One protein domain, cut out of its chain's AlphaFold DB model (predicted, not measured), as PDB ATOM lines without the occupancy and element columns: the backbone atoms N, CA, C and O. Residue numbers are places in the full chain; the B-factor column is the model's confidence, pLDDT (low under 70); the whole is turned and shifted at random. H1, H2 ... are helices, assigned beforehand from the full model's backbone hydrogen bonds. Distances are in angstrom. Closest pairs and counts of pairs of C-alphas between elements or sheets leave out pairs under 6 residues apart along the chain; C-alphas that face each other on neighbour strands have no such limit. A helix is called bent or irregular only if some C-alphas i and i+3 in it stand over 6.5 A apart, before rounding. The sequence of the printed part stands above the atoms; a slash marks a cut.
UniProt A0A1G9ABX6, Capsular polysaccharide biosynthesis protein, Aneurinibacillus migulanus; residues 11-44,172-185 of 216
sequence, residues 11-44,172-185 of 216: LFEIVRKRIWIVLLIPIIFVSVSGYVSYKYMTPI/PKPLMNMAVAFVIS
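AT A GLANCE: This is residues 11 to 44 and 172 to 185 of the 216 residues of the protein "Capsular polysaccharide biosynthesis protein" of Aneurinibacillus migulanus (UniProt A0A1G9ABX6). One long helix, H2, runs along most of a rod-like model, and the shorter H3 packs on one side of it, running back the opposite way. At the first end of H2 the short helix H1 turns off across its line and makes a corner with it, and residues 11 to 21 stick out from the body that H3 and the rest of H2 make. The printed part has 48 residues with three named helices, in the order H1, H2, H3, and no named strand; the class is all helix. The whole is loose, with a radius of gyration of the C-alphas of 13.6 A, and its C-alphas span 46 by 14 by 10 A.

IN THESE COORDINATES: H1 holds residues 11 to 17 and measures 10.2 A from first to last C-alpha; it begins at C-alpha 11 at (-0.300, 2.835, 15.669). After Arg 18, H2 holds residues 19 to 39 and measures 30.6 A, from C-alpha 19 at (8.529, 2.629, 23.603) to C-alpha 39 at (34.419, -13.535, 21.561). H2 is neither bent nor irregular, but only just: C-alphas 22 and 25 are 6.0 A apart. Residues 40 to 44 follow, up to the cut. Beyond the cut, H3 holds residues 174 to 185, measures 16.0 A and ends at C-alpha 185 at (15.323, -6.399, 16.111).

HOW THE PARTS SIT: H1 and H2 are joined by a tight link of 1 residue. They are close but not clearly touching, with 1 pair of C-alphas within 8 A, the closest being those of Val 15 and Val 22, 7.6 A apart. Their lines are about perpendicular, at 80 degrees. H2 and H3 touch, with 26 pairs of C-alphas within 8 A; their closest C-alphas are those of Pro 26 and Ser 185, 5.0 A apart. Their lines stand at a shallow tilt of 31 degrees, opposite ways, and their centres are 8.6 A apart. H1 and H3 are apart. In H1 and H3 every O i to N i+4 pair is within hydrogen-bond range; in H2 16 of 17 are.

THE WHOLE: The two C-alphas farthest apart are those of Glu 13 and Ile 44, at 46.1 A. Residues 11 to 21 stand free, of which 11 to 17 belong to H1 and 19 to 21 to H2. Without them the body has 37 residues and spans 34 by 14 by 10 A, with a radius of gyration of 9.8 A. Residues 45 to 171 are not printed; across this cut, in the link from H2 to H3, C-alphas 44 and 172 are 7.3 A apart. The mean pLDDT of the printed part is 92.3, and no printed residue is under 70.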
ATOM      1  N   LEU A  11      -1.612   3.488  15.742       76.00
ATOM      2  CA  LEU A  11      -0.300   2.835  15.669       76.00
ATOM      3  C   LEU A  11       0.748   3.619  16.465       76.00
ATOM      4  O   LEU A  11       1.507   3.033  17.240       76.00
ATOM      5  N   PHE A  12       0.760   4.943  16.306       82.44
ATOM      6  CA  PHE A  12       1.693   5.819  17.006       82.44
ATOM      7  C   PHE A  12       1.490   5.774  18.526       82.44
ATOM      8  O   PHE A  12       2.452   5.634  19.282       82.44
ATOM      9  N   GLU A  13       0.239   5.799  18.988       82.81
ATOM     10  CA  GLU A  13      -0.089   5.709  20.413       82.81
ATOM     11  C   GLU A  13       0.299   4.358  21.037       82.81
ATOM     12  O   GLU A  13       0.778   4.313  22.175       82.81
ATOM     13  N   ILE A  14       0.149   3.247  20.305       82.12
ATOM     14  CA  ILE A  14       0.584   1.918  20.770       82.12
ATOM     15  C   ILE A  14       2.102   1.893  20.983       82.12
ATOM     16  O   ILE A  14       2.571   1.431  22.029       82.12
ATOM     17  N   VAL A  15       2.863   2.416  20.019       83.75
ATOM     18  CA  VAL A  15       4.329   2.485  20.099       83.75
ATOM     19  C   VAL A  15       4.761   3.407  21.234       83.75
ATOM     20  O   VAL A  15       5.578   3.008  22.063       83.75
ATOM     21  N   ARG A  16       4.172   4.603  21.348       86.50
ATOM     22  CA  ARG A  16       4.502   5.584  22.390       86.50
ATOM     23  C   ARG A  16       4.299   5.029  23.801       86.50
ATOM     24  O   ARG A  16       5.165   5.200  24.655       86.50
ATOM     25  N   LYS A  17       3.197   4.310  24.044       85.94
ATOM     26  CA  LYS A  17       2.890   3.704  25.356       85.94
ATOM     27  C   LYS A  17       3.868   2.606  25.767       85.94
ATOM     28  O   LYS A  17       3.979   2.304  26.953       85.94
ATOM     29  N   ARG A  18       4.552   1.978  24.808       86.69
ATOM     30  CA  ARG A  18       5.455   0.839  25.041       86.69
ATOM     31  C   ARG A  18       6.814   1.031  24.371       86.69
ATOM     32  O   ARG A  18       7.464   0.054  24.006       86.69
ATOM     33  N   ILE A  19       7.265   2.282  24.261       88.44
ATOM     34  CA  ILE A  19       8.529   2.629  23.603       88.44
ATOM     35  C   ILE A  19       9.725   1.922  24.253       88.44
ATOM     36  O   ILE A  19      10.685   1.568  23.579       88.44
ATOM     37  N   TRP A  20       9.626   1.620  25.550       89.31
ATOM     38  CA  TRP A  20      10.632   0.861  26.285       89.31
ATOM     39  C   TRP A  20      10.878  -0.538  25.694       89.31
ATOM     40  O   TRP A  20      12.020  -0.974  25.661       89.31
ATOM     41  N   ILE A  21       9.854  -1.216  25.155       87.19
ATOM     42  CA  ILE A  21      10.006  -2.517  24.478       87.19
ATOM     43  C   ILE A  21      10.758  -2.332  23.153       87.19
ATOM     44  O   ILE A  21      11.679  -3.093  22.863       87.19
ATOM     45  N   VAL A  22      10.412  -1.272  22.408       90.50
ATOM     46  CA  VAL A  22      11.054  -0.886  21.134       90.50
ATOM     47  C   VAL A  22      12.521  -0.533  21.298       90.50
ATOM     48  O   VAL A  22      13.287  -0.717  20.362       90.50
ATOM     49  N   LEU A  23      12.931  -0.069  22.477       92.19
ATOM     50  CA  LEU A  23      14.328   0.233  22.769       92.19
ATOM     51  C   LEU A  23      15.069  -0.958  23.388       92.19
ATOM     52  O   LEU A  23      16.187  -1.253  22.972       92.19
ATOM     53  N   LEU A  24      14.465  -1.677  24.341       94.12
ATOM     54  CA  LEU A  24      15.143  -2.776  25.035       94.12
ATOM     55  C   LEU A  24      15.450  -3.961  24.121       94.12
ATOM     56  O   LEU A  24      16.540  -4.522  24.219       94.12
ATOM     57  N   ILE A  25      14.520  -4.348  23.240       94.12
ATOM     58  CA  ILE A  25      14.732  -5.504  22.358       94.12
ATOM     59  C   ILE A  25      15.951  -5.270  21.447       94.12
ATOM     60  O   ILE A  25      16.859  -6.105  21.473       94.12
ATOM     61  N   PRO A  26      16.061  -4.145  20.715       95.94
ATOM     62  CA  PRO A  26      17.258  -3.870  19.934       95.94
ATOM     63  C   PRO A  26      18.542  -3.788  20.739       95.94
ATOM     64  O   PRO A  26      19.553  -4.325  20.292       95.94
ATOM     65  N   ILE A  27      18.513  -3.189  21.932       96.69
ATOM     66  CA  ILE A  27      19.697  -3.131  22.798       96.69
ATOM     67  C   ILE A  27      20.198  -4.546  23.109       96.69
ATOM     68  O   ILE A  27      21.376  -4.828  22.913       96.69
ATOM     69  N   ILE A  28      19.309  -5.460  23.509       96.81
ATOM     70  CA  ILE A  28      19.676  -6.849  23.819       96.81
ATOM     71  C   ILE A  28      20.266  -7.549  22.589       96.81
ATOM     72  O   ILE A  28      21.329  -8.163  22.681       96.81
ATOM     73  N   PHE A  29      19.615  -7.440  21.428       97.25
ATOM     74  CA  PHE A  29      20.080  -8.087  20.197       97.25
ATOM     75  C   PHE A  29      21.441  -7.555  19.737       97.25
ATOM     76  O   PHE A  29      22.318  -8.339  19.373       97.25
ATOM     77  N   VAL A  30      21.646  -6.238  19.798       97.38
ATOM     78  CA  VAL A  30      22.929  -5.603  19.473       97.38
ATOM     79  C   VAL A  30      24.016  -6.054  20.447       97.38
ATOM     80  O   VAL A  30      25.094  -6.450  20.003       97.38
ATOM     81  N   SER A  31      23.735  -6.063  21.754       96.38
ATOM     82  CA  SER A  31      24.688  -6.515  22.773       96.38
ATOM     83  C   SER A  31      25.091  -7.978  22.578       96.38
ATOM     84  O   SER A  31      26.283  -8.283  22.587       96.38
ATOM     85  N   VAL A  32      24.127  -8.875  22.344       96.69
ATOM     86  CA  VAL A  32      24.398 -10.299  22.088       96.69
ATOM     87  C   VAL A  32      25.194 -10.476  20.794       96.69
ATOM     88  O   VAL A  32      26.213 -11.164  20.796       96.69
ATOM     89  N   SER A  33      24.790  -9.813  19.708       95.94
ATOM     90  CA  SER A  33      25.497  -9.866  18.423       95.94
ATOM     91  C   SER A  33      26.944  -9.385  18.544       95.94
ATOM     92  O   SER A  33      27.863 -10.009  18.004       95.94
ATOM     93  N   GLY A  34      27.165  -8.288  19.272       95.12
ATOM     94  CA  GLY A  34      28.496  -7.763  19.534       95.12
ATOM     95  C   GLY A  34      29.343  -8.728  20.351       95.12
ATOM     96  O   GLY A  34      30.465  -9.046  19.958       95.12
ATOM     97  N   TYR A  35      28.788  -9.257  21.441       95.44
ATOM     98  CA  TYR A  35      29.473 -10.222  22.295       95.44
ATOM     99  C   TYR A  35      29.894 -11.480  21.520       95.44
ATOM    100  O   TYR A  35      31.059 -11.872  21.573       95.44
ATOM    101  N   VAL A  36      28.985 -12.062  20.731       94.81
ATOM    102  CA  VAL A  36      29.279 -13.231  19.887       94.81
ATOM    103  C   VAL A  36      30.360 -12.913  18.852       94.81
ATOM    104  O   VAL A  36      31.317 -13.675  18.716       94.81
ATOM    105  N   SER A  37      30.254 -11.768  18.170       92.00
ATOM    106  CA  SER A  37      31.204 -11.380  17.121       92.00
ATOM    107  C   SER A  37      32.622 -11.167  17.658       92.00
ATOM    108  O   SER A  37      33.577 -11.537  16.991       92.00
ATOM    109  N   TYR A  38      32.786 -10.597  18.855       89.81
ATOM    110  CA  TYR A  38      34.119 -10.343  19.416       89.81
ATOM    111  C   TYR A  38      34.732 -11.537  20.151       89.81
ATOM    112  O   TYR A  38      35.954 -11.601  20.266       89.81
ATOM    113  N   LYS A  39      33.916 -12.446  20.704       91.06
ATOM    114  CA  LYS A  39      34.419 -13.535  21.561       91.06
ATOM    115  C   LYS A  39      34.407 -14.916  20.926       91.06
ATOM    116  O   LYS A  39      35.275 -15.709  21.271       91.06
ATOM    117  N   TYR A  40      33.452 -15.214  20.050       91.25
ATOM    118  CA  TYR A  40      33.243 -16.577  19.546       91.25
ATOM    119  C   TYR A  40      33.554 -16.740  18.059       91.25
ATOM    120  O   TYR A  40      33.817 -17.853  17.614       91.25
ATOM    121  N   MET A  41      33.532 -15.659  17.279       92.12
ATOM    122  CA  MET A  41      33.876 -15.716  15.860       92.12
ATOM    123  C   MET A  41      35.392 -15.637  15.665       92.12
ATOM    124  O   MET A  41      36.046 -14.712  16.145       92.12
ATOM    125  N   THR A  42      35.945 -16.606  14.937       93.12
ATOM    126  CA  THR A  42      37.372 -16.648  14.603       93.12
ATOM    127  C   THR A  42      37.726 -15.533  13.617       93.12
ATOM    128  O   THR A  42      37.047 -15.420  12.589       93.12
ATOM    129  N   PRO A  43      38.773 -14.730  13.881       93.12
ATOM    130  CA  PRO A  43      39.234 -13.728  12.932       93.12
ATOM    131  C   PRO A  43      39.741 -14.408  11.658       93.12
ATOM    132  O   PRO A  43      40.386 -15.449  11.728       93.12
ATOM    133  N   ILE A  44      39.445 -13.818  10.502       95.25
ATOM    134  CA  ILE A  44      39.947 -14.263   9.198       95.25
ATOM    135  C   ILE A  44      40.772 -13.140   8.586       95.25
ATOM    136  O   ILE A  44      40.296 -12.008   8.467       95.25
ATOM    137  N   PRO A 172      35.307 -11.361  11.637       91.25
ATOM    138  CA  PRO A 172      33.954 -10.818  11.488       91.25
ATOM    139  C   PRO A 172      33.952  -9.289  11.360       91.25
ATOM    140  O   PRO A 172      34.904  -8.614  11.740       91.25
ATOM    141  N   LYS A 173      32.854  -8.726  10.841       92.94
ATOM    142  CA  LYS A 173      32.612  -7.273  10.798       92.94
ATOM    143  C   LYS A 173      31.637  -6.898  11.923       92.94
ATOM    144  O   LYS A 173      30.445  -6.754  11.650       92.94
ATOM    145  N   PRO A 174      32.094  -6.756  13.185       92.00
ATOM    146  CA  PRO A 174      31.214  -6.640  14.351       92.00
ATOM    147  C   PRO A 174      30.245  -5.459  14.248       92.00
ATOM    148  O   PRO A 174      29.071  -5.623  14.562       92.00
ATOM    149  N   LEU A 175      30.693  -4.306  13.734       93.38
ATOM    150  CA  LEU A 175      29.811  -3.158  13.493       93.38
ATOM    151  C   LEU A 175      28.696  -3.474  12.489       93.38
ATOM    152  O   LEU A 175      27.545  -3.120  12.728       93.38
ATOM    153  N   MET A 176      29.015  -4.167  11.391       94.44
ATOM    154  CA  MET A 176      28.017  -4.564  10.395       94.44
ATOM    155  C   MET A 176      27.032  -5.578  10.984       94.44
ATOM    156  O   MET A 176      25.824  -5.416  10.838       94.44
ATOM    157  N   ASN A 177      27.528  -6.582  11.712       94.06
ATOM    158  CA  ASN A 177      26.692  -7.586  12.372       94.06
ATOM    159  C   ASN A 177      25.729  -6.936  13.376       94.06
ATOM    160  O   ASN A 177      24.538  -7.237  13.381       94.06
ATOM    161  N   MET A 178      26.229  -6.007  14.196       96.19
ATOM    162  CA  MET A 178      25.410  -5.238  15.136       96.19
ATOM    163  C   MET A 178      24.379  -4.356  14.425       96.19
ATOM    164  O   MET A 178      23.236  -4.303  14.867       96.19
ATOM    165  N   ALA A 179      24.739  -3.701  13.317       97.06
ATOM    166  CA  ALA A 179      23.801  -2.901  12.531       97.06
ATOM    167  C   ALA A 179      22.673  -3.761  11.933       97.06
ATOM    168  O   ALA A 179      21.502  -3.396  12.021       97.06
ATOM    169  N   VAL A 180      23.005  -4.937  11.393       96.31
ATOM    170  CA  VAL A 180      22.012  -5.903  10.898       96.31
ATOM    171  C   VAL A 180      21.116  -6.393  12.039       96.31
ATOM    172  O   VAL A 180      19.893  -6.388  11.901       96.31
ATOM    173  N   ALA A 181      21.698  -6.748  13.189       96.81
ATOM    174  CA  ALA A 181      20.944  -7.159  14.372       96.81
ATOM    175  C   ALA A 181      19.986  -6.056  14.850       96.81
ATOM    176  O   ALA A 181      18.825  -6.340  15.141       96.81
ATOM    177  N   PHE A 182      20.436  -4.798  14.863       97.12
ATOM    178  CA  PHE A 182      19.613  -3.640  15.201       97.12
ATOM    179  C   PHE A 182      18.400  -3.521  14.271       97.12
ATOM    180  O   PHE A 182      17.265  -3.488  14.744       97.12
ATOM    181  N   VAL A 183      18.614  -3.543  12.952       97.31
ATOM    182  CA  VAL A 183      17.525  -3.431  11.969       97.31
ATOM    183  C   VAL A 183      16.516  -4.570  12.130       97.31
ATOM    184  O   VAL A 183      15.317  -4.315  12.238       97.31
ATOM    185  N   ILE A 184      16.980  -5.820  12.227       96.94
ATOM    186  CA  ILE A 184      16.107  -6.993  12.404       96.94
ATOM    187  C   ILE A 184      15.304  -6.886  13.706       96.94
ATOM    188  O   ILE A 184      14.094  -7.114  13.728       96.94
ATOM    189  N   SER A 185      15.958  -6.500  14.799       96.62
ATOM    190  CA  SER A 185      15.323  -6.399  16.111       96.62
ATOM    191  C   SER A 185      14.262  -5.295  16.199       96.62
ATOM    192  O   SER A 185      13.282  -5.465  16.924       96.62
TER     193      SER A 185